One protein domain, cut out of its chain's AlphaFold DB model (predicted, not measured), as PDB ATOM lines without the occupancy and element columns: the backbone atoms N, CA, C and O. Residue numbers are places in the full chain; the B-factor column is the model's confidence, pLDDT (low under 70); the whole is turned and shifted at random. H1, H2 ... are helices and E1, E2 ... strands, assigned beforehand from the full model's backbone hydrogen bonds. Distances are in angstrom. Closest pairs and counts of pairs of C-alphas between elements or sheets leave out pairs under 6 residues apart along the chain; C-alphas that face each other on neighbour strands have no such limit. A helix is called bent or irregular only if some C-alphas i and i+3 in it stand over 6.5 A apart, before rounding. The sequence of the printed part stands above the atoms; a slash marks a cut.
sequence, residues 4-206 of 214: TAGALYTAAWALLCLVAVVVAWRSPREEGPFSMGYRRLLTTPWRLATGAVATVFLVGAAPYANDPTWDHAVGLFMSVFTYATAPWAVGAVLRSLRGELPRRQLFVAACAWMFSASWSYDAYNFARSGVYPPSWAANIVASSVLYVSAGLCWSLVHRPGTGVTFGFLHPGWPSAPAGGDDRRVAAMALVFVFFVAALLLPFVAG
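Overview. This is residues 4 to 206 of the 214 residues of an uncharacterized protein of Myxococcaceae bacterium (UniProt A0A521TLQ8). A slab of helices: the bent helices H4 and H5 and the helix H6 make its middle, H1 packs on H5a at one edge, and H3 and H7 run side by side along the other edge, H3 packing on H4a and H7 on H6. The small hairpin E1 E2 and the long link of residues 167 to 181 lie at one end. The 203 printed residues, mostly helix, hold seven named helices and two strands, in the order H1 H2 H3 H4 H5 H6 E1 E2 H7; E1 and E2 are antiparallel. The whole is compact, with a radius of gyration of the C-alphas of 17.3 A and spans of 54 by 41 by 23 A.

Along the chain. Find C-alpha 4 at (193.652, 127.176, 128.659); from there H1 runs 33.2 A to residue 26. H2 is residues 36 to 42. H3, residues 45 to 64, spans 29.2 A and is irregular, with C-alphas 60 and 63 7.0 A apart. H4, residues 72 to 97, was assigned as one helix by its hydrogen bonds but is bent: C-alphas 84 and 87 are 7.5 A apart, between H4a, 72 to 84, and H4b, 87 to 97. H5, residues 103 to 129, likewise one helix by its hydrogen bonds, is bent with C-alphas 117 and 120 7.5 A apart, between H5a, 103 to 117, and H5b, 120 to 129. H6, residues 136 to 154, spans 26.0 A; E1 is 156 to 159 and E2 163 to 166. H7, residues 182 to 204, spans 30.4 A, has a kink of 32 degrees near residue 194, and is only just irregular, with C-alphas 199 and 202 6.8 A apart; it ends at C-alpha 204, (164.218, 141.764, 126.037).

Arrangement. H1 touches H5a with residues 16 to 24 alone, closest at the C-alphas of Ala 20 and Val 108, 4.9 A. H4b and H5a form a helical hairpin, closest at C-alphas 89 and 109, 4.5 A. H6 touches H4b about perpendicular at 84 degrees, C-alphas 87 and 151 being closest at 3.8 A. H5b touches H4a, closest at C-alphas 121 and 74, 6.2 A. H3 and H4a form a helical hairpin, closest at C-alphas 59 and 75, 4.5 A. H7 touches H3 at a shallow tilt of 8 degrees, the same way, closest at C-alphas 204 and 64, 5.2 A. H7 touches H6 with residues 189 to 196 alone, closest at C-alphas 189 and 153, 5.4 A. H2 touches no helix; its Tyr 38 has its C-alpha 7.6 A from that of Trp 88 in H4b. In the hairpin E1 E2, N 157 and O 165 are within hydrogen-bond range at 2.8 A. Every O i to N i+4 pair is within range in H1, H2, H4a, H4b, H5a and H5b; the others have 13 of 16 in H3, 14 of 15 in H6 and 15 of 19 in H7.

Size, cuts and confidence. The two C-alphas farthest apart, those of Thr 4 and Gly 161, are 57.0 A apart. The printed part has no cut, and the link E2 to H7 is long, with 15 residues. The mean pLDDT of the printed part is 92.1, and residue 206 alone is under 70.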
ATOM      1  N   THR A   4     192.539 127.359 129.604       92.88
ATOM      2  CA  THR A   4     193.652 127.176 128.659       92.88
ATOM      3  C   THR A   4     193.170 127.095 127.212       92.88
ATOM      4  O   THR A   4     193.723 127.770 126.348       92.88
ATOM      5  N   ALA A   5     192.116 126.318 126.936       93.12
ATOM      6  CA  ALA A   5     191.549 126.235 125.591       93.12
ATOM      7  C   ALA A   5     190.981 127.588 125.138       93.12
ATOM      8  O   ALA A   5     191.173 127.977 123.990       93.12
ATOM      9  N   GLY A   6     190.355 128.336 126.052       92.88
ATOM     10  CA  GLY A   6     189.873 129.687 125.786       92.88
ATOM     11  C   GLY A   6     190.991 130.666 125.472       92.88
ATOM     12  O   GLY A   6     190.890 131.390 124.490       92.88
ATOM     13  N   ALA A   7     192.090 130.639 126.224       93.94
ATOM     14  CA  ALA A   7     193.253 131.473 125.943       93.94
ATOM     15  C   ALA A   7     193.872 131.160 124.570       93.94
ATOM     16  O   ALA A   7     194.184 132.081 123.816       93.94
ATOM     17  N   LEU A   8     194.001 129.876 124.216       95.75
ATOM     18  CA  LEU A   8     194.505 129.455 122.906       95.75
ATOM     19  C   LEU A   8     193.567 129.877 121.770       95.75
ATOM     20  O   LEU A   8     194.034 130.395 120.757       95.75
ATOM     21  N   TYR A   9     192.255 129.705 121.950       95.00
ATOM     22  CA  TYR A   9     191.254 130.164 120.989       95.00
ATOM     23  C   TYR A   9     191.319 131.688 120.807       95.00
ATOM     24  O   TYR A   9     191.419 132.147 119.669       95.00
ATOM     25  N   THR A  10     191.387 132.457 121.906       95.69
ATOM     26  CA  THR A  10     191.601 133.917 121.905       95.69
ATOM     27  C   THR A  10     192.841 134.315 121.122       95.69
ATOM     28  O   THR A  10     192.769 135.151 120.226       95.69
ATOM     29  N   ALA A  11     193.986 133.708 121.437       96.69
ATOM     30  CA  ALA A  11     195.249 134.020 120.782       96.69
ATOM     31  C   ALA A  11     195.199 133.714 119.276       96.69
ATOM     32  O   ALA A  11     195.690 134.506 118.470       96.69
ATOM     33  N   ALA A  12     194.570 132.599 118.894       97.44
ATOM     34  CA  ALA A  12     194.440 132.196 117.501       97.44
ATOM     35  C   ALA A  12     193.616 133.204 116.690       97.44
ATOM     36  O   ALA A  12     194.099 133.701 115.670       97.44
ATOM     37  N   TRP A  13     192.404 133.557 117.131       97.25
ATOM     38  CA  TRP A  13     191.602 134.521 116.375       97.25
ATOM     39  C   TRP A  13     192.159 135.947 116.464       97.25
ATOM     40  O   TRP A  13     192.054 136.696 115.494       97.25
ATOM     41  N   ALA A  14     192.830 136.323 117.560       97.75
ATOM     42  CA  ALA A  14     193.505 137.617 117.662       97.75
ATOM     43  C   ALA A  14     194.629 137.736 116.623       97.75
ATOM     44  O   ALA A  14     194.742 138.761 115.948       97.75
ATOM     45  N   LEU A  15     195.409 136.667 116.422       98.25
ATOM     46  CA  LEU A  15     196.411 136.602 115.361       98.25
ATOM     47  C   LEU A  15     195.770 136.740 113.972       98.25
ATOM     48  O   LEU A  15     196.280 137.497 113.146       98.25
ATOM     49  N   LEU A  16     194.636 136.078 113.718       98.19
ATOM     50  CA  LEU A  16     193.901 136.232 112.455       98.19
ATOM     51  C   LEU A  16     193.463 137.685 112.226       98.19
ATOM     52  O   LEU A  16     193.660 138.211 111.132       98.19
ATOM     53  N   CYS A  17     192.938 138.354 113.255       97.75
ATOM     54  CA  CYS A  17     192.576 139.771 113.188       97.75
ATOM     55  C   CYS A  17     193.789 140.666 112.901       97.75
ATOM     56  O   CYS A  17     193.699 141.556 112.059       97.75
ATOM     57  N   LEU A  18     194.939 140.418 113.538       97.81
ATOM     58  CA  LEU A  18     196.174 141.162 113.268       97.81
ATOM     59  C   LEU A  18     196.628 140.987 111.815       97.81
ATOM     60  O   LEU A  18     196.930 141.970 111.136       97.81
ATOM     61  N   VAL A  19     196.617 139.753 111.305       97.81
ATOM     62  CA  VAL A  19     196.927 139.473 109.897       97.81
ATOM     63  C   VAL A  19     195.925 140.177 108.977       97.81
ATOM     64  O   VAL A  19     196.335 140.805 108.002       97.81
ATOM     65  N   ALA A  20     194.627 140.149 109.295       96.50
ATOM     66  CA  ALA A  20     193.594 140.834 108.522       96.50
ATOM     67  C   ALA A  20     193.809 142.353 108.484       96.50
ATOM     68  O   ALA A  20     193.690 142.954 107.417       96.50
ATOM     69  N   VAL A  21     194.204 142.973 109.600       94.69
ATOM     70  CA  VAL A  21     194.560 144.400 109.653       94.69
ATOM     71  C   VAL A  21     195.757 144.700 108.751       94.69
ATOM     72  O   VAL A  21     195.702 145.646 107.965       94.69
ATOM     73  N   VAL A  22     196.813 143.879 108.790       95.12
ATOM     74  CA  VAL A  22     197.990 144.049 107.917       95.12
ATOM     75  C   VAL A  22     197.614 143.903 106.438       95.12
ATOM     76  O   VAL A  22     198.038 144.709 105.608       95.12
ATOM     77  N   VAL A  23     196.789 142.911 106.095       94.19
ATOM     78  CA  VAL A  23     196.295 142.695 104.725       94.19
ATOM     79  C   VAL A  23     195.424 143.864 104.262       94.19
ATOM     80  O   VAL A  23     195.587 144.339 103.135       94.19
ATOM     81  N   ALA A  24     194.530 144.361 105.119       91.81
ATOM     82  CA  ALA A  24     193.678 145.509 104.829       91.81
ATOM     83  C   ALA A  24     194.505 146.783 104.614       91.81
ATOM     84  O   ALA A  24     194.252 147.524 103.670       91.81
ATOM     85  N   TRP A  25     195.531 147.005 105.442       90.19
ATOM     86  CA  TRP A  25     196.423 148.162 105.342       90.19
ATOM     87  C   TRP A  25     197.250 148.170 104.052       90.19
ATOM     88  O   TRP A  25     197.521 149.230 103.492       90.19
ATOM     89  N   ARG A  26     197.651 146.987 103.570       90.00
ATOM     90  CA  ARG A  26     198.405 146.822 102.317       90.00
ATOM     91  C   ARG A  26     197.524 146.781 101.067       90.00
ATOM     92  O   ARG A  26     198.053 146.829  99.961       90.00
ATOM     93  N   SER A  27     196.207 146.655 101.219       85.75
ATOM     94  CA  SER A  27     195.276 146.614 100.089       85.75
ATOM     95  C   SER A  27     194.971 148.026  99.568       85.75
ATOM     96  O   SER A  27     195.026 148.987 100.339       85.75
ATOM     97  N   PRO A  28     194.619 148.182  98.277       80.88
ATOM     98  CA  PRO A  28     194.202 149.471  97.737       80.88
ATOM     99  C   PRO A  28     193.067 150.080  98.569       80.88
ATOM    100  O   PRO A  28     192.062 149.424  98.849       80.88
ATOM    101  N   ARG A  29     193.220 151.352  98.960       75.69
ATOM    102  CA  ARG A  29     192.275 152.043  99.860       75.69
ATOM    103  C   ARG A  29     190.852 152.118  99.310       75.69
ATOM    104  O   ARG A  29     189.924 152.273 100.093       75.69
ATOM    105  N   GLU A  30     190.687 152.020  97.997       70.88
ATOM    106  CA  GLU A  30     189.400 152.108  97.298       70.88
ATOM    107  C   GLU A  30     188.519 150.868  97.504       70.88
ATOM    108  O   GLU A  30     187.296 150.969  97.454       70.88
ATOM    109  N   GLU A  31     189.118 149.714  97.807       71.88
ATOM    110  CA  GLU A  31     188.408 148.437  97.969       71.88
ATOM    111  C   GLU A  31     187.978 148.164  99.422       71.88
ATOM    112  O   GLU A  31     187.158 147.283  99.687       71.88
ATOM    113  N   GLY A  32     188.567 148.885 100.379       77.62
ATOM    114  CA  GLY A  32     188.471 148.570 101.802       77.62
ATOM    115  C   GLY A  32     187.383 149.333 102.571       77.62
ATOM    116  O   GLY A  32     186.831 150.330 102.085       77.62
ATOM    117  N   PRO A  33     187.157 148.945 103.843       80.06
ATOM    118  CA  PRO A  33     186.230 149.628 104.751       80.06
ATOM    119  C   PRO A  33     186.738 151.021 105.163       80.06
ATOM    120  O   PRO A  33     186.047 151.784 105.829       80.06
ATOM    121  N   PHE A  34     187.962 151.384 104.772       83.81
ATOM    122  CA  PHE A  34     188.549 152.696 105.032       83.81
ATOM    123  C   PHE A  34     188.422 153.666 103.852       83.81
ATOM    124  O   PHE A  34     188.878 154.805 103.966       83.81
ATOM    125  N   SER A  35     187.808 153.243 102.743       88.38
ATOM    126  CA  SER A  35     187.604 154.101 101.575       88.38
ATOM    127  C   SER A  35     186.732 155.317 101.914       88.38
ATOM    128  O   SER A  35     185.786 155.246 102.704       88.38
ATOM    129  N   MET A  36     187.017 156.457 101.279       88.00
ATOM    130  CA  MET A  36     186.197 157.664 101.444       88.00
ATOM    131  C   MET A  36     184.764 157.453 100.944       88.00
ATOM    132  O   MET A  36     183.830 157.993 101.534       88.00
ATOM    133  N   GLY A  37     184.584 156.641  99.897       90.50
ATOM    134  CA  GLY A  37     183.269 156.261  99.382       90.50
ATOM    135  C   GLY A  37     182.424 155.543 100.432       90.50
ATOM    136  O   GLY A  37     181.286 155.943 100.674       90.50
ATOM    137  N   TYR A  38     183.011 154.563 101.125       92.81
ATOM    138  CA  TYR A  38     182.325 153.835 102.189       92.81
ATOM    139  C   TYR A  38     182.012 154.713 103.405       92.81
ATOM    140  O   TYR A  38     180.904 154.669 103.934       92.81
ATOM    141  N   ARG A  39     182.952 155.571 103.821       92.12
ATOM    142  CA  ARG A  39     182.709 156.524 104.918       92.12
ATOM    143  C   ARG A  39     181.533 157.442 104.605       92.12
ATOM    144  O   ARG A  39     180.634 157.569 105.425       92.12
ATOM    145  N   ARG A  40     181.510 158.020 103.397       91.38
ATOM    146  CA  ARG A  40     180.400 158.865 102.926       91.38
ATOM    147  C   ARG A  40     179.078 158.107 102.900       91.38
ATOM    148  O   ARG A  40     178.062 158.673 103.293       91.38
ATOM    149  N   LEU A  41     179.101 156.845 102.461       91.25
ATOM    150  CA  LEU A  41     177.931 155.973 102.476       91.25
ATOM    151  C   LEU A  41     177.381 155.842 103.899       91.25
ATOM    152  O   LEU A  41     176.210 156.149 104.106       91.25
ATOM    153  N   LEU A  42     178.213 155.458 104.874       93.75
ATOM    154  CA  LEU A  42     177.795 155.307 106.272       93.75
ATOM    155  C   LEU A  42     177.263 156.616 106.864       93.75
ATOM    156  O   LEU A  42     176.221 156.606 107.503       93.75
ATOM    157  N   THR A  43     177.896 157.755 106.580       93.75
ATOM    158  CA  THR A  43     177.489 159.060 107.131       93.75
ATOM    159  C   THR A  43     176.232 159.665 106.492       93.75
ATOM    160  O   THR A  43     175.911 160.823 106.749       93.75
ATOM    161  N   THR A  44     175.514 158.926 105.644       92.75
ATOM    162  CA  THR A  44     174.199 159.373 105.156       92.75
ATOM    163  C   THR A  44     173.213 159.501 106.329       92.75
ATOM    164  O   THR A  44     173.206 158.636 107.213       92.75
ATOM    165  N   PRO A  45     172.361 160.548 106.376       92.62
ATOM    166  CA  PRO A  45     171.570 160.863 107.569       92.62
ATOM    167  C   PRO A  45     170.717 159.703 108.093       92.62
ATOM    168  O   PRO A  45     170.677 159.459 109.296       92.62
ATOM    169  N   TRP A  46     170.070 158.942 107.206       93.62
ATOM    170  CA  TRP A  46     169.204 157.835 107.620       93.62
ATOM    171  C   TRP A  46     169.992 156.650 108.200       93.62
ATOM    172  O   TRP A  46     169.512 155.981 109.117       93.62
ATOM    173  N   ARG A  47     171.212 156.391 107.709       95.38
ATOM    174  CA  ARG A  47     172.081 155.345 108.262       95.38
ATOM    175  C   ARG A  47     172.595 155.745 109.629       95.38
ATOM    176  O   ARG A  47     172.581 154.915 110.527       95.38
ATOM    177  N   LEU A  48     173.006 157.002 109.796       95.69
ATOM    178  CA  LEU A  48     173.401 157.527 111.104       95.69
ATOM    179  C   LEU A  48     172.242 157.432 112.099       95.69
ATOM    180  O   LEU A  48     172.429 156.922 113.198       95.69
ATOM    181  N   ALA A  49     171.039 157.850 111.696       94.56
ATOM    182  CA  ALA A  49     169.854 157.774 112.545       94.56
ATOM    183  C   ALA A  49     169.528 156.325 112.945       94.56
ATOM    184  O   ALA A  49     169.378 156.031 114.127       94.56
ATOM    185  N   THR A  50     169.471 155.400 111.982       95.06
ATOM    186  CA  THR A  50     169.165 153.986 112.267       95.06
ATOM    187  C   THR A  50     170.276 153.284 113.054       95.06
ATOM    188  O   THR A  50     169.970 152.505 113.952       95.06
ATOM    189  N   GLY A  51     171.551 153.588 112.792       96.25
ATOM    190  CA  GLY A  51     172.692 153.089 113.569       96.25
ATOM    191  C   GLY A  51     172.706 153.603 115.011       96.25
ATOM    192  O   GLY A  51     172.960 152.833 115.941       96.25
ATOM    193  N   ALA A  52     172.364 154.878 115.215       96.88
ATOM    194  CA  ALA A  52     172.222 155.467 116.543       96.88
ATOM    195  C   ALA A  52     171.054 154.836 117.311       96.88
ATOM    196  O   ALA A  52     171.239 154.414 118.448       96.88
ATOM    197  N   VAL A  53     169.882 154.691 116.680       95.12
ATOM    198  CA  VAL A  53     168.717 154.017 117.279       95.12
ATOM    199  C   VAL A  53     169.050 152.573 117.655       95.12
ATOM    200  O   VAL A  53     168.767 152.165 118.777       95.12
ATOM    201  N   ALA A  54     169.702 151.817 116.766       95.31
ATOM    202  CA  ALA A  54     170.121 150.445 117.052       95.31
ATOM    203  C   ALA A  54     171.100 150.373 118.236       95.31
ATOM    204  O   ALA A  54     170.970 149.500 119.087       95.31
ATOM    205  N   THR A  55     172.045 151.314 118.326       96.81
ATOM    206  CA  THR A  55     173.001 151.396 119.441       96.81
ATOM    207  C   THR A  55     172.307 151.733 120.756       96.81
ATOM    208  O   THR A  55     172.513 151.043 121.750       96.81
ATOM    209  N   VAL A  56     171.441 152.750 120.767       96.00
ATOM    210  CA  VAL A  56     170.661 153.123 121.956       96.00
ATOM    211  C   VAL A  56     169.791 151.957 122.415       96.00
ATOM    212  O   VAL A  56     169.754 151.666 123.607       96.00
ATOM    213  N   PHE A  57     169.143 151.255 121.482       94.12
ATOM    214  CA  PHE A  57     168.359 150.068 121.792       94.12
ATOM    215  C   PHE A  57     169.225 148.957 122.396       94.12
ATOM    216  O   PHE A  57     168.900 148.481 123.474       94.12
ATOM    217  N   LEU A  58     170.339 148.567 121.766       93.94
ATOM    218  CA  LEU A  58     171.170 147.460 122.257       93.94
ATOM    219  C   LEU A  58     171.851 147.759 123.598       93.94
ATOM    220  O   LEU A  58     172.030 146.857 124.414       93.94
ATOM    221  N   VAL A  59     172.204 149.017 123.855       95.62
ATOM    222  CA  VAL A  59     172.722 149.437 125.161       95.62
ATOM    223  C   VAL A  59     171.597 149.473 126.193       95.62
ATOM    224  O   VAL A  59     171.765 148.953 127.292       95.62
ATOM    225  N   GLY A  60     170.452 150.068 125.854       92.88
ATOM    226  CA  GLY A  60     169.319 150.235 126.763       92.88
ATOM    227  C   GLY A  60     168.577 148.937 127.080       92.88
ATOM    228  O   GLY A  60     168.016 148.814 128.162       92.88
ATOM    229  N   ALA A  61     168.597 147.962 126.169       89.94
ATOM    230  CA  ALA A  61     167.961 146.660 126.326       89.94
ATOM    231  C   ALA A  61     168.758 145.701 127.223       89.94
ATOM    232  O   ALA A  61     168.163 144.790 127.794       89.94
ATOM    233  N   ALA A  62     170.070 145.914 127.377       89.25
ATOM    234  CA  ALA A  62     170.959 145.001 128.098       89.25
ATOM    235  C   ALA A  62     170.468 144.641 129.522       89.25
ATOM    236  O   ALA A  62     170.392 143.453 129.828       89.25
ATOM    237  N   PRO A  63     170.015 145.592 130.373       88.12
ATOM    238  CA  PRO A  63     169.510 145.268 131.713       88.12
ATOM    239  C   PRO A  63     168.241 144.406 131.725       88.12
ATOM    240  O   PRO A  63     167.921 143.801 132.744       88.12
ATOM    241  N   TYR A  64     167.505 144.368 130.613       86.88
ATOM    242  CA  TYR A  64     166.240 143.646 130.480       86.88
ATOM    243  C   TYR A  64     166.401 142.290 129.782       86.88
ATOM    244  O   TYR A  64     165.475 141.488 129.793       86.88
ATOM    245  N   ALA A  65     167.569 142.014 129.194       81.56
ATOM    246  CA  ALA A  65     167.812 140.814 128.398       81.56
ATOM    247  C   ALA A  65     167.931 139.517 129.218       81.56
ATOM    248  O   ALA A  65     167.978 138.430 128.644       81.56
ATOM    249  N   ASN A  66     168.017 139.626 130.551       78.81
ATOM    250  CA  ASN A  66     168.258 138.514 131.477       78.81
ATOM    251  C   ASN A  66     169.444 137.612 131.058       78.81
ATOM    252  O   ASN A  66     169.446 136.409 131.310       78.81
ATOM    253  N   ASP A  67     170.444 138.203 130.400       84.06
ATOM    254  CA  ASP A  67     171.670 137.546 129.965       84.06
ATOM    255  C   ASP A  67     172.849 138.174 130.727       84.06
ATOM    256  O   ASP A  67     173.185 139.336 130.486       84.06
ATOM    257  N   PRO A  68     173.512 137.435 131.638       86.25
ATOM    258  CA  PRO A  68     174.613 137.967 132.444       86.25
ATOM    259  C   PRO A  68     175.864 138.319 131.624       86.25
ATOM    260  O   PRO A  68     176.809 138.907 132.161       86.25
ATOM    261  N   THR A  69     175.893 137.938 130.345       90.94
ATOM    262  CA  THR A  69     176.988 138.194 129.410       90.94
ATOM    263  C   THR A  69     176.726 139.385 128.485       90.94
ATOM    264  O   THR A  69     177.657 139.845 127.820       90.94
ATOM    265  N   TRP A  70     175.493 139.907 128.457       91.81
ATOM    266  CA  TRP A  70     175.116 141.109 127.719       91.81
ATOM    267  C   TRP A  70     174.929 142.279 128.688       91.81
ATOM    268  O   TRP A  70     173.888 142.445 129.316       91.81
ATOM    269  N   ASP A  71     175.951 143.127 128.781       93.06
ATOM    270  CA  ASP A  71     175.890 144.391 129.514       93.06
ATOM    271  C   ASP A  71     175.934 145.609 128.573       93.06
ATOM    272  O   ASP A  71     175.997 145.492 127.345       93.06
ATOM    273  N   HIS A  72     175.887 146.810 129.154       95.19
ATOM    274  CA  HIS A  72     175.947 148.059 128.397       95.19
ATOM    275  C   HIS A  72     177.212 148.184 127.539       95.19
ATOM    276  O   HIS A  72     177.144 148.741 126.443       95.19
ATOM    277  N   ALA A  73     178.356 147.679 128.019       96.38
ATOM    278  CA  ALA A  73     179.610 147.754 127.279       96.38
ATOM    279  C   ALA A  73     179.533 146.867 126.034       96.38
ATOM    280  O   ALA A  73     179.792 147.355 124.933       96.38
ATOM    281  N   VAL A  74     179.086 145.617 126.200       95.25
ATOM    282  CA  VAL A  74     178.820 144.683 125.098       95.25
ATOM    283  C   VAL A  74     177.866 145.290 124.084       95.25
ATOM    284  O   VAL A  74     178.204 145.356 122.902       95.25
ATOM    285  N   GLY A  75     176.713 145.789 124.538       95.00
ATOM    286  CA  GLY A  75     175.720 146.412 123.665       95.00
ATOM    287  C   GLY A  75     176.308 147.559 122.839       95.00
ATOM    288  O   GLY A  75     176.032 147.651 121.645       95.00
ATOM    289  N   LEU A  76     177.165 148.385 123.450       97.62
ATOM    290  CA  LEU A  76     177.789 149.537 122.803       97.62
ATOM    291  C   LEU A  76     178.827 149.136 121.750       97.62
ATOM    292  O   LEU A  76     178.726 149.557 120.597       97.62
ATOM    293  N   PHE A  77     179.860 148.371 122.118       97.31
ATOM    294  CA  PHE A  77     180.943 148.109 121.164       97.31
ATOM    295  C   PHE A  77     180.480 147.185 120.033       97.31
ATOM    296  O   PHE A  77     180.843 147.418 118.880       97.31
ATOM    297  N   MET A  78     179.628 146.194 120.323       97.00
ATOM    298  CA  MET A  78     179.077 145.289 119.310       97.00
ATOM    299  C   MET A  78     178.250 146.058 118.278       97.00
ATOM    300  O   MET A  78     178.406 145.835 117.074       97.00
ATOM    301  N   SER A  79     177.386 146.981 118.720       97.25
ATOM    302  CA  SER A  79     176.544 147.760 117.807       97.25
ATOM    303  C   SER A  79     177.384 148.699 116.942       97.25
ATOM    304  O   SER A  79     177.163 148.781 115.732       97.25
ATOM    305  N   VAL A  80     178.392 149.350 117.531       97.75
ATOM    306  CA  VAL A  80     179.313 150.246 116.822       97.75
ATOM    307  C   VAL A  80     180.135 149.478 115.789       97.75
ATOM    308  O   VAL A  80     180.210 149.901 114.634       97.75
ATOM    309  N   PHE A  81     180.713 148.330 116.155       98.06
ATOM    310  CA  PHE A  81     181.468 147.500 115.214       98.06
ATOM    311  C   PHE A  81     180.578 146.944 114.105       98.06
ATOM    312  O   PHE A  81     180.969 146.981 112.938       98.06
ATOM    313  N   THR A  82     179.359 146.512 114.436       98.00
ATOM    314  CA  THR A  82     178.376 146.048 113.451       98.00
ATOM    315  C   THR A  82     178.026 147.154 112.460       98.00
ATOM    316  O   THR A  82     178.125 146.943 111.253       98.00
ATOM    317  N   TYR A  83     177.707 148.357 112.937       97.75
ATOM    318  CA  TYR A  83     177.420 149.505 112.076       97.75
ATOM    319  C   TYR A  83     178.599 149.877 111.172       97.75
ATOM    320  O   TYR A  83     178.429 150.108 109.974       97.75
ATOM    321  N   ALA A  84     179.810 149.883 111.729       97.00
ATOM    322  CA  ALA A  84     181.009 150.258 110.994       97.00
ATOM    323  C   ALA A  84     181.413 149.222 109.934       97.00
ATOM    324  O   ALA A  84     181.939 149.599 108.886       97.00
ATOM    325  N   THR A  85     181.196 147.928 110.180       97.44
ATOM    326  CA  THR A  85     181.806 146.865 109.364       97.44
ATOM    327  C   THR A  85     180.813 146.036 108.557       97.44
ATOM    328  O   THR A  85     181.170 145.626 107.453       97.44
ATOM    329  N   ALA A  86     179.585 145.816 109.036       97.94
ATOM    330  CA  ALA A  86     178.651 144.880 108.405       97.94
ATOM    331  C   ALA A  86     178.318 145.202 106.943       97.94
ATOM    332  O   ALA A  86     178.352 144.284 106.119       97.94
ATOM    333  N   PRO A  87     178.054 146.467 106.562       96.69
ATOM    334  CA  PRO A  87     177.684 146.778 105.181       96.69
ATOM    335  C   PRO A  87     178.830 146.499 104.206       96.69
ATOM    336  O   PRO A  87     178.618 145.943 103.127       96.69
ATOM    337  N   TRP A  88     180.063 146.831 104.604       96.88
ATOM    338  CA  TRP A  88     181.242 146.496 103.815       96.88
ATOM    339  C   TRP A  88     181.503 144.991 103.791       96.88
ATOM    340  O   TRP A  88     181.668 144.431 102.711       96.88
ATOM    341  N   ALA A  89     181.508 144.326 104.947       97.56
ATOM    342  CA  ALA A  89     181.863 142.915 105.052       97.56
ATOM    343  C   ALA A  89     180.905 142.025 104.246       97.56
ATOM    344  O   ALA A  89     181.366 141.222 103.439       97.56
ATOM    345  N   VAL A  90     179.587 142.214 104.375       98.06
ATOM    346  CA  VAL A  90     178.588 141.441 103.610       98.06
ATOM    347  C   VAL A  90     178.773 141.639 102.104       98.06
ATOM    348  O   VAL A  90     178.820 140.663 101.350       98.06
ATOM    349  N   GLY A  91     178.946 142.887 101.658       96.81
ATOM    350  CA  GLY A  91     179.219 143.185 100.252       96.81
ATOM    351  C   GLY A  91     180.532 142.568  99.762       96.81
ATOM    352  O   GLY A  91     180.566 141.959  98.693       96.81
ATOM    353  N   ALA A  92     181.599 142.661 100.555       96.19
ATOM    354  CA  ALA A  92     182.915 142.124 100.225       96.19
ATOM    355  C   ALA A  92     182.910 140.593 100.128       96.19
ATOM    356  O   ALA A  92     183.511 140.053  99.197       96.19
ATOM    357  N   VAL A  93     182.203 139.896 101.027       97.44
ATOM    358  CA  VAL A  93     182.011 138.440 100.948       97.44
ATOM    359  C   VAL A  93     181.316 138.078  99.639       97.44
ATOM    360  O   VAL A  93     181.872 137.322  98.846       97.44
ATOM    361  N   LEU A  94     180.141 138.656  99.368       96.75
ATOM    362  CA  LEU A  94     179.351 138.315  98.180       96.75
ATOM    363  C   LEU A  94     180.104 138.602  96.876       96.75
ATOM    364  O   LEU A  94     180.121 137.763  95.977       96.75
ATOM    365  N   ARG A  95     180.770 139.755  96.780       95.56
ATOM    366  CA  ARG A  95     181.557 140.119  95.596       95.56
ATOM    367  C   ARG A  95     182.803 139.250  95.434       95.56
ATOM    368  O   ARG A  95     183.131 138.871  94.314       95.56
ATOM    369  N   SER A  96     183.464 138.864  96.525       95.69
ATOM    370  CA  SER A  96     184.603 137.935  96.456       95.69
ATOM    371  C   SER A  96     184.172 136.533  96.015       95.69
ATOM    372  O   SER A  96     184.870 135.906  95.223       95.69
ATOM    373  N   LEU A  97     183.009 136.053  96.472       95.56
ATOM    374  CA  LEU A  97     182.442 134.768  96.041       95.56
ATOM    375  C   LEU A  97     182.062 134.761  94.552       95.56
ATOM    376  O   LEU A  97     182.140 133.720  93.908       95.56
ATOM    377  N   ARG A  98     181.711 135.923  93.990       95.56
ATOM    378  CA  ARG A  98     181.479 136.120  92.548       95.56
ATOM    379  C   ARG A  98     182.758 136.345  91.736       95.56
ATOM    380  O   ARG A  98     182.684 136.497  90.524       95.56
ATOM    381  N   GLY A  99     183.924 136.395  92.384       94.25
ATOM    382  CA  GLY A  99     185.202 136.684  91.728       94.25
ATOM    383  C   GLY A  99     185.411 138.157  91.357       94.25
ATOM    384  O   GLY A  99     186.353 138.471  90.640       94.25
ATOM    385  N   GLU A 100     184.569 139.070  91.848       93.00
ATOM    386  CA  GLU A 100     184.661 140.513  91.576       93.00
ATOM    387  C   GLU A 100     185.629 141.244  92.518       93.00
ATOM    388  O   GLU A 100     185.999 142.393  92.268       93.00
ATOM    389  N   LEU A 101     186.007 140.603  93.626       92.38
ATOM    390  CA  LEU A 101     187.008 141.084  94.569       92.38
ATOM    391  C   LEU A 101     188.035 139.980  94.855       92.38
ATOM    392  O   LEU A 101     187.707 138.790  94.832       92.38
ATOM    393  N   PRO A 102     189.290 140.348  95.147       92.62
ATOM    394  CA  PRO A 102     190.340 139.375  95.407       92.62
ATOM    395  C   PRO A 102     190.101 138.644  96.734       92.62
ATOM    396  O   PRO A 102     189.676 139.247  97.715       92.62
ATOM    397  N   ARG A 103     190.479 137.359  96.809       93.94
ATOM    398  CA  ARG A 103     190.272 136.488  97.991       93.94
ATOM    399  C   ARG A 103     190.820 137.050  99.310       93.94
ATOM    400  O   ARG A 103     190.318 136.710 100.375       93.94
ATOM    401  N   ARG A 104     191.817 137.939  99.256       94.50
ATOM    402  CA  ARG A 104     192.304 138.666 100.439       94.50
ATOM    403  C   ARG A 104     191.197 139.494 101.113       94.50
ATOM    404  O   ARG A 104     191.169 139.569 102.333       94.50
ATOM    405  N   GLN A 105     190.270 140.064 100.337       94.00
ATOM    406  CA  GLN A 105     189.139 140.840 100.855       94.00
ATOM    407  C   GLN A 105     188.116 139.936 101.540       94.00
ATOM    408  O   GLN A 105     187.590 140.314 102.580       94.00
ATOM    409  N   LEU A 106     187.894 138.720 101.025       96.12
ATOM    410  CA  LEU A 106     187.071 137.712 101.701       96.12
ATOM    411  C   LEU A 106     187.619 137.390 103.096       96.12
ATOM    412  O   LEU A 106     186.859 137.362 104.057       96.12
ATOM    413  N   PHE A 107     188.936 137.196 103.210       96.81
ATOM    414  CA  PHE A 107     189.585 136.946 104.497       96.81
ATOM    415  C   PHE A 107     189.399 138.119 105.471       96.81
ATOM    416  O   PHE A 107     188.943 137.916 106.594       96.81
ATOM    417  N   VAL A 108     189.669 139.355 105.032       96.69
ATOM    418  CA  VAL A 108     189.476 140.551 105.873       96.69
ATOM    419  C   VAL A 108     188.009 140.715 106.284       96.69
ATOM    420  O   VAL A 108     187.733 140.989 107.450       96.69
ATOM    421  N   ALA A 109     187.068 140.515 105.360       97.19
ATOM    422  CA  ALA A 109     185.636 140.599 105.630       97.19
ATOM    423  C   ALA A 109     185.169 139.537 106.633       97.19
ATOM    424  O   ALA A 109     184.421 139.866 107.550       97.19
ATOM    425  N   ALA A 110     185.648 138.296 106.512       98.00
ATOM    426  CA  ALA A 110     185.340 137.226 107.456       98.00
ATOM    427  C   ALA A 110     185.882 137.531 108.862       98.00
ATOM    428  O   ALA A 110     185.161 137.364 109.842       98.00
ATOM    429  N   CYS A 111     187.113 138.045 108.975       98.12
ATOM    430  CA  CYS A 111     187.666 138.467 110.263       98.12
ATOM    431  C   CYS A 111     186.896 139.652 110.864       98.12
ATOM    432  O   CYS A 111     186.595 139.633 112.053       98.12
ATOM    433  N   ALA A 112     186.542 140.663 110.063       97.88
ATOM    434  CA  ALA A 112     185.764 141.814 110.526       97.88
ATOM    435  C   ALA A 112     184.358 141.411 110.999       97.88
ATOM    436  O   ALA A 112     183.897 141.895 112.034       97.88
ATOM    437  N   TRP A 113     183.711 140.492 110.276       98.44
ATOM    438  CA  TRP A 113     182.444 139.888 110.678       98.44
ATOM    439  C   TRP A 113     182.599 139.170 112.011       98.44
ATOM    440  O   TRP A 113     181.935 139.543 112.975       98.44
ATOM    441  N   MET A 114     183.482 138.175 112.099       98.12
ATOM    442  CA  MET A 114     183.631 137.368 113.311       98.12
ATOM    443  C   MET A 114     184.041 138.206 114.523       98.12
ATOM    444  O   MET A 114     183.516 137.998 115.615       98.12
ATOM    445  N   PHE A 115     184.905 139.205 114.330       98.06
ATOM    446  CA  PHE A 115     185.275 140.142 115.383       98.06
ATOM    447  C   PHE A 115     184.072 140.922 115.919       98.06
ATOM    448  O   PHE A 115     183.888 141.019 117.133       98.06
ATOM    449  N   SER A 116     183.239 141.443 115.019       97.62
ATOM    450  CA  SER A 116     182.088 142.278 115.374       97.62
ATOM    451  C   SER A 116     180.912 141.478 115.924       97.62
ATOM    452  O   SER A 116     180.194 141.984 116.771       97.62
ATOM    453  N   ALA A 117     180.700 140.256 115.430       96.69
ATOM    454  CA  ALA A 117     179.560 139.422 115.798       96.69
ATOM    455  C   ALA A 117     179.843 138.502 116.999       96.69
ATOM    456  O   ALA A 117     178.901 138.049 117.637       96.69
ATOM    457  N   SER A 118     181.103 138.182 117.311       96.56
ATOM    458  CA  SER A 118     181.403 137.255 118.414       96.56
ATOM    459  C   SER A 118     182.711 137.545 119.134       96.56
ATOM    460  O   SER A 118     182.679 137.729 120.347       96.56
ATOM    461  N   TRP A 119     183.856 137.622 118.451       97.25
ATOM    462  CA  TRP A 119     185.139 137.562 119.163       97.25
ATOM    463  C   TRP A 119     185.374 138.736 120.116       97.25
ATOM    464  O   TRP A 119     185.982 138.544 121.164       97.25
ATOM    465  N   SER A 120     184.873 139.935 119.805       96.44
ATOM    466  CA  SER A 120     184.944 141.076 120.733       96.44
ATOM    467  C   SER A 120     184.103 140.860 122.001       96.44
ATOM    468  O   SER A 120     184.578 141.139 123.102       96.44
ATOM    469  N   TYR A 121     182.901 140.292 121.867       95.75
ATOM    470  CA  TYR A 121     182.044 139.879 122.983       95.75
ATOM    471  C   TYR A 121     182.688 138.767 123.823       95.75
ATOM    472  O   TYR A 121     182.709 138.848 125.054       95.75
ATOM    473  N   ASP A 122     183.254 137.757 123.163       95.00
ATOM    474  CA  ASP A 122     183.889 136.624 123.829       95.00
ATOM    475  C   ASP A 122     185.138 137.075 124.594       95.00
ATOM    476  O   ASP A 122     185.329 136.702 125.751       95.00
ATOM    477  N   ALA A 123     185.962 137.930 123.977       94.44
ATOM    478  CA  ALA A 123     187.148 138.508 124.599       94.44
ATOM    479  C   ALA A 123     186.798 139.322 125.843       94.44
ATOM    480  O   ALA A 123     187.447 139.170 126.876       94.44
ATOM    481  N   TYR A 124     185.764 140.163 125.751       95.81
ATOM    482  CA  TYR A 124     185.295 140.971 126.870       95.81
ATOM    483  C   TYR A 124     184.848 140.092 128.044       95.81
ATOM    484  O   TYR A 124     185.332 140.250 129.165       95.81
ATOM    485  N   ASN A 125     183.979 139.113 127.785       94.75
ATOM    486  CA  ASN A 125     183.468 138.232 128.831       94.75
ATOM    487  C   ASN A 125     184.551 137.316 129.416       94.75
ATOM    488  O   ASN A 125     184.573 137.088 130.629       94.75
ATOM    489  N   PHE A 126     185.483 136.842 128.587       95.00
ATOM    490  CA  PHE A 126     186.619 136.050 129.044       95.00
ATOM    491  C   PHE A 126     187.565 136.874 129.919       95.00
ATOM    492  O   PHE A 126     187.976 136.404 130.977       95.00
ATOM    493  N   ALA A 127     187.860 138.120 129.538       94.50
ATOM    494  CA  ALA A 127     188.662 139.028 130.355       94.50
ATOM    495  C   ALA A 127     187.969 139.378 131.682       94.50
ATOM    496  O   ALA A 127     188.636 139.495 132.707       94.50
ATOM    497  N   ARG A 128     186.636 139.510 131.676       94.06
ATOM    498  CA  ARG A 128     185.843 139.855 132.865       94.06
ATOM    499  C   ARG A 128     185.709 138.705 133.861       94.06
ATOM    500  O   ARG A 128     185.756 138.936 135.062       94.06
ATOM    501  N   SER A 129     185.487 137.487 133.374       91.38
ATOM    502  CA  SER A 129     185.100 136.343 134.215       91.38
ATOM    503  C   SER A 129     186.138 135.218 134.278       91.38
ATOM    504  O   SER A 129     185.972 134.274 135.046       91.38
ATOM    505  N   GLY A 130     187.199 135.278 133.466       91.62
ATOM    506  CA  GLY A 130     188.200 134.212 133.338       91.62
ATOM    507  C   GLY A 130     187.686 132.946 132.641       91.62
ATOM    508  O   GLY A 130     188.426 131.967 132.503       91.62
ATOM    509  N   VAL A 131     186.426 132.949 132.193       89.69
ATOM    510  CA  VAL A 131     185.752 131.818 131.554       89.69
ATOM    511  C   VAL A 131     185.028 132.307 130.303       89.69
ATOM    512  O   VAL A 131     184.484 133.405 130.256       89.69
ATOM    513  N   TYR A 132     185.063 131.503 129.244       90.62
ATOM    514  CA  TYR A 132     184.301 131.805 128.035       90.62
ATOM    515  C   TYR A 132     182.795 131.650 128.290       90.62
ATOM    516  O   TYR A 132     182.413 130.675 128.947       90.62
ATOM    517  N   PRO A 133     181.942 132.527 127.727       88.75
ATOM    518  CA  PRO A 133     180.492 132.401 127.836       88.75
ATOM    519  C   PRO A 133     180.018 130.995 127.454       88.75
ATOM    520  O   PRO A 133     180.426 130.501 126.404       88.75
ATOM    521  N   PRO A 134     179.146 130.328 128.231       87.88
ATOM    522  CA  PRO A 134     178.601 129.021 127.850       87.88
ATOM    523  C   PRO A 134     177.896 129.046 126.485       87.88
ATOM    524  O   PRO A 134     177.939 128.072 125.738       87.88
ATOM    525  N   SER A 135     177.306 130.192 126.144       86.62
ATOM    526  CA  SER A 135     176.567 130.466 124.915       86.62
ATOM    527  C   SER A 135     177.436 130.931 123.738       86.62
ATOM    528  O   SER A 135     176.874 131.232 122.689       86.62
ATOM    529  N   TRP A 136     178.773 130.965 123.851       90.19
ATOM    530  CA  TRP A 136     179.668 131.549 122.830       90.19
ATOM    531  C   TRP A 136     179.379 131.048 121.399       90.19
ATOM    532  O   TRP A 136     179.287 131.834 120.457       90.19
ATOM    533  N   ALA A 137     179.148 129.742 121.232       90.00
ATOM    534  CA  ALA A 137     178.865 129.148 119.926       90.00
ATOM    535  C   ALA A 137     177.476 129.537 119.388       90.00
ATOM    536  O   ALA A 137     177.317 129.796 118.196       90.00
ATOM    537  N   ALA A 138     176.472 129.612 120.268       89.75
ATOM    538  CA  ALA A 138     175.128 130.058 119.906       89.75
ATOM    539  C   ALA A 138     175.124 131.552 119.543       89.75
ATOM    540  O   ALA A 138     174.469 131.953 118.579       89.75
ATOM    541  N   ASN A 139     175.919 132.354 120.261       91.19
ATOM    542  CA  ASN A 139     176.113 133.769 119.982       91.19
ATOM    543  C   ASN A 139     176.703 133.991 118.582       91.19
ATOM    544  O   ASN A 139     176.187 134.835 117.857       91.19
ATOM    545  N   ILE A 140     177.699 133.202 118.152       94.12
ATOM    546  CA  ILE A 140     178.235 133.288 116.779       94.12
ATOM    547  C   ILE A 140     177.106 133.215 115.751       94.12
ATOM    548  O   ILE A 140     177.062 134.040 114.840       94.12
ATOM    549  N   VAL A 141     176.186 132.257 115.889       93.56
ATOM    550  CA  VAL A 141     175.090 132.063 114.929       93.56
ATOM    551  C   VAL A 141     174.080 133.207 115.014       93.56
ATOM    552  O   VAL A 141     173.798 133.841 113.997       93.56
ATOM    553  N   ALA A 142     173.569 133.502 116.211       91.56
ATOM    554  CA  ALA A 142     172.550 134.532 116.410       91.56
ATOM    555  C   ALA A 142     173.052 135.920 115.978       91.56
ATOM    556  O   ALA A 142     172.420 136.593 115.160       91.56
ATOM    557  N   SER A 143     174.237 136.310 116.441       94.81
ATOM    558  CA  SER A 143     174.848 137.590 116.093       94.81
ATOM    559  C   SER A 143     175.280 137.652 114.631       94.81
ATOM    560  O   SER A 143     175.233 138.724 114.041       94.81
ATOM    561  N   SER A 144     175.612 136.526 113.990       97.19
ATOM    562  CA  SER A 144     175.862 136.505 112.543       97.19
ATOM    563  C   SER A 144     174.605 136.777 111.723       97.19
ATOM    564  O   SER A 144     174.685 137.499 110.731       97.19
ATOM    565  N   VAL A 145     173.443 136.255 112.131       95.81
ATOM    566  CA  VAL A 145     172.167 136.585 111.474       95.81
ATOM    567  C   VAL A 145     171.897 138.084 111.589       95.81
ATOM    568  O   VAL A 145     171.654 138.737 110.573       95.81
ATOM    569  N   LEU A 146     172.031 138.650 112.793       95.56
ATOM    570  CA  LEU A 146     171.864 140.089 113.023       95.56
ATOM    571  C   LEU A 146     172.860 140.924 112.211       95.56
ATOM    572  O   LEU A 146     172.473 141.909 111.580       95.56
ATOM    573  N   TYR A 147     174.126 140.508 112.177       97.75
ATOM    574  CA  TYR A 147     175.192 141.173 111.435       97.75
ATOM    575  C   TYR A 147     174.909 141.185 109.930       97.75
ATOM    576  O   TYR A 147     175.012 142.231 109.290       97.75
ATOM    577  N   VAL A 148     174.473 140.060 109.352       97.88
ATOM    578  CA  VAL A 148     174.087 139.995 107.934       97.88
ATOM    579  C   VAL A 148     172.863 140.857 107.657       97.88
ATOM    580  O   VAL A 148     172.876 141.623 106.695       97.88
ATOM    581  N   SER A 149     171.824 140.792 108.495       96.88
ATOM    582  CA  SER A 149     170.632 141.636 108.347       96.88
ATOM    583  C   SER A 149     170.980 143.125 108.383       96.88
ATOM    584  O   SER A 149     170.509 143.886 107.536       96.88
ATOM    585  N   ALA A 150     171.852 143.538 109.306       97.25
ATOM    586  CA  ALA A 150     172.359 144.902 109.398       97.25
ATOM    587  C   ALA A 150     173.178 145.293 108.156       97.25
ATOM    588  O   ALA A 150     172.963 146.357 107.571       97.25
ATOM    589  N   GLY A 151     174.069 144.407 107.706       97.56
ATOM    590  CA  GLY A 151     174.879 144.616 106.511       97.56
ATOM    591  C   GLY A 151     174.039 144.761 105.243       97.56
ATOM    592  O   GLY A 151     174.311 145.649 104.438       97.56
ATOM    593  N   LEU A 152     172.980 143.963 105.084       97.25
ATOM    594  CA  LEU A 152     172.019 144.091 103.985       97.25
ATOM    595  C   LEU A 152     171.237 145.406 104.077       97.25
ATOM    596  O   LEU A 152     171.205 146.157 103.102       97.25
ATOM    597  N   CYS A 153     170.677 145.719 105.249       97.06
ATOM    598  CA  CYS A 153     169.912 146.941 105.500       97.06
ATOM    599  C   CYS A 153     170.708 148.198 105.130       97.06
ATOM    600  O   CYS A 153     170.309 148.982 104.270       97.06
ATOM    601  N   TRP A 154     171.895 148.367 105.710       96.44
ATOM    602  CA  TRP A 154     172.732 149.540 105.462       96.44
ATOM    603  C   TRP A 154     173.474 149.488 104.116       96.44
ATOM    604  O   TRP A 154     174.048 150.497 103.696       96.44
ATOM    605  N   SER A 155     173.396 148.380 103.375       96.06
ATOM    606  CA  SER A 155     173.820 148.316 101.969       96.06
ATOM    607  C   SER A 155     172.763 148.818 100.984       96.06
ATOM    608  O   SER A 155     173.087 148.973  99.805       96.06
ATOM    609  N   LEU A 156     171.527 149.093 101.418       95.75
ATOM    610  CA  LEU A 156     170.465 149.578 100.532       95.75
ATOM    611  C   LEU A 156     170.796 150.961  99.955       95.75
ATOM    612  O   LEU A 156     171.155 151.894 100.669       95.75
ATOM    613  N   VAL A 157     170.642 151.123  98.649       94.88
ATOM    614  CA  VAL A 157     170.811 152.392  97.935       94.88
ATOM    615  C   VAL A 157     169.681 152.562  96.929       94.88
ATOM    616  O   VAL A 157     169.157 151.581  96.408       94.88
ATOM    617  N   HIS A 158     169.320 153.805  96.624       94.31
ATOM    618  CA  HIS A 158     168.412 154.112  95.523       94.31
ATOM    619  C   HIS A 158     169.218 154.549  94.302       94.31
ATOM    620  O   HIS A 158     170.081 155.423  94.412       94.31
ATOM    621  N   ARG A 159     168.915 153.975  93.136       90.81
ATOM    622  CA  ARG A 159     169.459 154.411  91.845       90.81
ATOM    623  C   ARG A 159     168.325 154.839  90.908       90.81
ATOM    624  O   ARG A 159     167.356 154.087  90.768       90.81
ATOM    625  N   PRO A 160     168.435 156.004  90.240       88.12
ATOM    626  CA  PRO A 160     167.487 156.395  89.199       88.12
ATOM    627  C   PRO A 160     167.337 155.292  88.141       88.12
ATOM    628  O   PRO A 160     168.327 154.715  87.701       88.12
ATOM    629  N   GLY A 161     166.098 154.962  87.773       87.94
ATOM    630  CA  GLY A 161     165.781 153.921  86.784       87.94
ATOM    631  C   GLY A 161     165.762 152.477  87.310       87.94
ATOM    632  O   GLY A 161     165.061 151.653  86.737       87.94
ATOM    633  N   THR A 162     166.460 152.161  88.409       89.25
ATOM    634  CA  THR A 162     166.476 150.802  89.002       89.25
ATOM    635  C   THR A 162     165.671 150.706  90.302       89.25
ATOM    636  O   THR A 162     165.174 149.638  90.642       89.25
ATOM    637  N   GLY A 163     165.517 151.812  91.035       92.75
ATOM    638  CA  GLY A 163     164.850 151.827  92.337       92.75
ATOM    639  C   GLY A 163     165.793 151.475  93.493       92.75
ATOM    640  O   GLY A 163     166.983 151.798  93.449       92.75
ATOM    641  N   VAL A 164     165.248 150.873  94.558       94.75
ATOM    642  CA  VAL A 164     166.013 150.469  95.752       94.75
ATOM    643  C   VAL A 164     166.656 149.102  95.520       94.75
ATOM    644  O   VAL A 164     165.986 148.143  95.157       94.75
ATOM    645  N   THR A 165     167.963 149.019  95.742       95.31
ATOM    646  CA  THR A 165     168.809 147.848  95.475       95.31
ATOM    647  C   THR A 165     169.967 147.807  96.474       95.31
ATOM    648  O   THR A 165     170.151 148.743  97.253       95.31
ATOM    649  N   PHE A 166     170.780 146.755  96.464       95.50
ATOM    650  CA  PHE A 166     171.998 146.699  97.271       95.50
ATOM    651  C   PHE A 166     173.178 147.330  96.533       95.50
ATOM    652  O   PHE A 166     173.482 146.979  95.393       95.50
ATOM    653  N   GLY A 167     173.897 148.231  97.204       93.62
ATOM    654  CA  GLY A 167     175.015 148.962  96.609       93.62
ATOM    655  C   GLY A 167     176.108 148.049  96.054       93.62
ATOM    656  O   GLY A 167     176.659 148.345  94.998       93.62
ATOM    657  N   PHE A 168     176.382 146.922  96.721       94.06
ATOM    658  CA  PHE A 168     177.414 145.961  96.314       94.06
ATOM    659  C   PHE A 168     177.076 145.179  95.038       94.06
ATOM    660  O   PHE A 168     177.928 144.452  94.544       94.06
ATOM    661  N   LEU A 169     175.862 145.314  94.491       94.00
ATOM    662  CA  LEU A 169     175.490 144.715  93.203       94.00
ATOM    663  C   LEU A 169     175.942 145.548  92.000       94.00
ATOM    664  O   LEU A 169     175.751 145.121  90.864       94.00
ATOM    665  N   HIS A 170     176.503 146.738  92.222       91.06
ATOM    666  CA  HIS A 170     176.805 147.671  91.148       91.06
ATOM    667  C   HIS A 170     178.286 148.064  91.079       91.06
ATOM    668  O   HIS A 170     178.952 148.180  92.114       91.06
ATOM    669  N   PRO A 171     178.782 148.393  89.870       86.44
ATOM    670  CA  PRO A 171     180.083 149.028  89.708       86.44
ATOM    671  C   PRO A 171     180.174 150.330  90.518       86.44
ATOM    672  O   PRO A 171     179.196 151.082  90.628       86.44
ATOM    673  N   GLY A 172     181.351 150.586  91.095       84.88
ATOM    674  CA  GLY A 172     181.636 151.769  91.917       84.88
ATOM    675  C   GLY A 172     181.382 151.602  93.421       84.88
ATOM    676  O   GLY A 172     181.701 152.509  94.193       84.88
ATOM    677  N   TRP A 173     180.858 150.455  93.868       89.94
ATOM    678  CA  TRP A 173     180.826 150.110  95.293       89.94
ATOM    679  C   TRP A 173     182.254 150.068  95.876       89.94
ATOM    680  O   TRP A 173     183.135 149.512  95.213       89.94
ATOM    681  N   PRO A 174     182.502 150.598  97.094       90.06
ATOM    682  CA  PRO A 174     181.532 150.967  98.138       90.06
ATOM    683  C   PRO A 174     181.031 152.420  98.129       90.06
ATOM    684  O   PRO A 174     180.473 152.879  99.125       90.06
ATOM    685  N   SER A 175     181.196 153.161  97.034       86.88
ATOM    686  CA  SER A 175     180.715 154.544  96.952       86.88
ATOM    687  C   SER A 175     179.196 154.627  96.776       86.88
ATOM    688  O   SER A 175     178.588 153.830  96.056       86.88
ATOM    689  N   ALA A 176     178.580 155.626  97.412       79.44
ATOM    690  CA  ALA A 176     177.168 155.937  97.212       79.44
ATOM    691  C   ALA A 176     176.906 156.417  95.767       79.44
ATOM    692  O   ALA A 176     177.728 157.153  95.213       79.44
ATOM    693  N   PRO A 177     175.776 156.030  95.144       82.38
ATOM    694  CA  PRO A 177     175.406 156.535  93.826       82.38
ATOM    695  C   PRO A 177     175.034 158.024  93.881       82.38
ATOM    696  O   PRO A 177     174.464 158.498  94.864       82.38
ATOM    697  N   ALA A 178     175.314 158.758  92.802       77.44
ATOM    698  CA  ALA A 178     174.849 160.134  92.650       77.44
ATOM    699  C   ALA A 178     173.319 160.175  92.453       77.44
ATOM    700  O   ALA A 178     172.766 159.347  91.730       77.44
ATOM    701  N   GLY A 179     172.640 161.143  93.081       77.44
ATOM    702  CA  GLY A 179     171.201 161.377  92.887       77.44
ATOM    703  C   GLY A 179     170.267 160.329  93.513       77.44
ATOM    704  O   GLY A 179     169.187 160.075  92.982       77.44
ATOM    705  N   GLY A 180     170.681 159.682  94.607       79.81
ATOM    706  CA  GLY A 180     169.832 158.746  95.355       79.81
ATOM    707  C   GLY A 180     168.685 159.434  96.114       79.81
ATOM    708  O   GLY A 180     168.823 160.567  96.564       79.81
ATOM    709  N   ASP A 181     167.560 158.730  96.276       87.38
ATOM    710  CA  ASP A 181     166.435 159.140  97.126       87.38
ATOM    711  C   ASP A 181     166.497 158.379  98.459       87.38
ATOM    712  O   ASP A 181     166.030 157.241  98.576       87.38
ATOM    713  N   ASP A 182     167.092 159.015  99.466       87.50
ATOM    714  CA  ASP A 182     167.280 158.436 100.799       87.50
ATOM    715  C   ASP A 182     165.960 158.107 101.511       87.50
ATOM    716  O   ASP A 182     165.931 157.205 102.349       87.50
ATOM    717  N   ARG A 183     164.846 158.776 101.175       88.62
ATOM    718  CA  ARG A 183     163.548 158.511 101.820       88.62
ATOM    719  C   ARG A 183     163.002 157.149 101.412       88.62
ATOM    720  O   ARG A 183     162.538 156.393 102.261       88.62
ATOM    721  N   ARG A 184     163.102 156.810 100.123       90.06
ATOM    722  CA  ARG A 184     162.698 155.488  99.607       90.06
ATOM    723  C   ARG A 184     163.553 154.370 100.190       90.06
ATOM    724  O   ARG A 184     163.035 153.308 100.522       90.06
ATOM    725  N   VAL A 185     164.853 154.623 100.340       92.25
ATOM    726  CA  VAL A 185     165.771 153.674 100.979       92.25
ATOM    727  C   VAL A 185     165.397 153.464 102.443       92.25
ATOM    728  O   VAL A 185     165.274 152.321 102.871       92.25
ATOM    729  N   ALA A 186     165.160 154.546 103.188       89.62
ATOM    730  CA  ALA A 186     164.771 154.476 104.592       89.62
ATOM    731  C   ALA A 186     163.464 153.690 104.792       89.62
ATOM    732  O   ALA A 186     163.387 152.870 105.701       89.62
ATOM    733  N   ALA A 187     162.472 153.867 103.914       90.31
ATOM    734  CA  ALA A 187     161.231 153.096 103.964       90.31
ATOM    735  C   ALA A 187     161.472 151.582 103.804       90.31
ATOM    736  O   ALA A 187     160.912 150.791 104.556       90.31
ATOM    737  N   MET A 188     162.348 151.172 102.881       92.31
ATOM    738  CA  MET A 188     162.715 149.759 102.717       92.31
ATOM    739  C   MET A 188     163.556 149.240 103.895       92.31
ATOM    740  O   MET A 188     163.388 148.102 104.330       92.31
ATOM    741  N   ALA A 189     164.435 150.078 104.451       92.06
ATOM    742  CA  ALA A 189     165.243 149.732 105.618       92.06
ATOM    743  C   ALA A 189     164.380 149.361 106.838       92.06
ATOM    744  O   ALA A 189     164.777 148.497 107.620       92.06
ATOM    745  N   LEU A 190     163.173 149.932 106.970       90.31
ATOM    746  CA  LEU A 190     162.240 149.587 108.048       90.31
ATOM    747  C   LEU A 190     161.847 148.105 108.061       90.31
ATOM    748  O   LEU A 190     161.598 147.575 109.138       90.31
ATOM    749  N   VAL A 191     161.851 147.412 106.917       91.19
ATOM    750  CA  VAL A 191     161.584 145.963 106.861       91.19
ATOM    751  C   VAL A 191     162.655 145.190 107.633       91.19
ATOM    752  O   VAL A 191     162.338 144.327 108.451       91.19
ATOM    753  N   PHE A 192     163.928 145.539 107.428       91.12
ATOM    754  CA  PHE A 192     165.043 144.928 108.153       91.12
ATOM    755  C   PHE A 192     165.049 145.324 109.629       91.12
ATOM    756  O   PHE A 192     165.300 144.477 110.481       91.12
ATOM    757  N   VAL A 193     164.755 146.591 109.936       90.38
ATOM    758  CA  VAL A 193     164.665 147.071 111.324       90.38
ATOM    759  C   VAL A 193     163.566 146.324 112.074       90.38
ATOM    760  O   VAL A 193     163.809 145.847 113.178       90.38
ATOM    761  N   PHE A 194     162.388 146.167 111.470       90.56
ATOM    762  CA  PHE A 194     161.285 145.416 112.060       90.56
ATOM    763  C   PHE A 194     161.653 143.945 112.269       90.56
ATOM    764  O   PHE A 194     161.432 143.410 113.352       90.56
ATOM    765  N   PHE A 195     162.267 143.306 111.270       90.75
ATOM    766  CA  PHE A 195     162.734 141.925 111.384       90.75
ATOM    767  C   PHE A 195     163.732 141.745 112.539       90.75
ATOM    768  O   PHE A 195     163.557 140.859 113.371       90.75
ATOM    769  N   VAL A 196     164.742 142.613 112.641       89.69
ATOM    770  CA  VAL A 196     165.732 142.576 113.730       89.69
ATOM    771  C   VAL A 196     165.085 142.854 115.087       89.69
ATOM    772  O   VAL A 196     165.368 142.147 116.051       89.69
ATOM    773  N   ALA A 197     164.186 143.834 115.175       88.44
ATOM    774  CA  ALA A 197     163.454 144.116 116.405       88.44
ATOM    775  C   ALA A 197     162.618 142.906 116.850       88.44
ATOM    776  O   ALA A 197     162.648 142.545 118.024       88.44
ATOM    777  N   ALA A 198     161.939 142.232 115.917       88.44
ATOM    778  CA  ALA A 198     161.177 141.017 116.191       88.44
ATOM    779  C   ALA A 198     162.068 139.850 116.652       88.44
ATOM    780  O   ALA A 198     161.650 139.084 117.514       88.44
ATOM    781  N   LEU A 199     163.296 139.731 116.129       86.94
ATOM    782  CA  LEU A 199     164.275 138.739 116.592       86.94
ATOM    783  C   LEU A 199     164.802 139.027 118.005       86.94
ATOM    784  O   LEU A 199     165.075 138.090 118.750       86.94
ATOM    785  N   LEU A 200     164.960 140.302 118.368       86.50
ATOM    786  CA  LEU A 200     165.499 140.715 119.669       86.50
ATOM    787  C   LEU A 200     164.430 140.780 120.765       86.50
ATOM    788  O   LEU A 200     164.741 140.583 121.938       86.50
ATOM    789  N   LEU A 201     163.166 141.014 120.406       84.88
ATOM    790  CA  LEU A 201     162.060 141.153 121.354       84.88
ATOM    791  C   LEU A 201     161.938 139.989 122.359       84.88
ATOM    792  O   LEU A 201     161.738 140.274 123.537       84.88
ATOM    793  N   PRO A 202     162.091 138.706 121.974       82.25
ATOM    794  CA  PRO A 202     161.967 137.598 122.916       82.25
ATOM    795  C   PRO A 202     163.040 137.612 124.016       82.25
ATOM    796  O   PRO A 202     162.755 137.172 125.129       82.25
ATOM    797  N   PHE A 203     164.229 138.154 123.726       74.62
ATOM    798  CA  PHE A 203     165.311 138.317 124.702       74.62
ATOM    799  C   PHE A 203     165.000 139.437 125.698       74.62
ATOM    800  O   PHE A 203     165.215 139.275 126.891       74.62
ATOM    801  N   VAL A 204     164.448 140.556 125.222       78.81
ATOM    802  CA  VAL A 204     164.218 141.764 126.037       78.81
ATOM    803  C   VAL A 204     162.914 141.702 126.831       78.81
ATOM    804  O   VAL A 204     162.832 142.198 127.948       78.81
ATOM    805  N   ALA A 205     161.866 141.111 126.263       71.62
ATOM    806  CA  ALA A 205     160.542 141.086 126.873       71.62
ATOM    807  C   ALA A 205     160.344 139.913 127.852       71.62
ATOM    808  O   ALA A 205     159.250 139.741 128.385       71.62
ATOM    809  N   GLY A 206     161.361 139.063 128.052       60.97
ATOM    810  CA  GLY A 206     161.242 137.850 128.867       60.97
ATOM    811  C   GLY A 206     160.204 136.846 128.336       60.97
ATOM    812  O   GLY A 206     159.764 135.967 129.073       60.97
TER     813      GLY A 206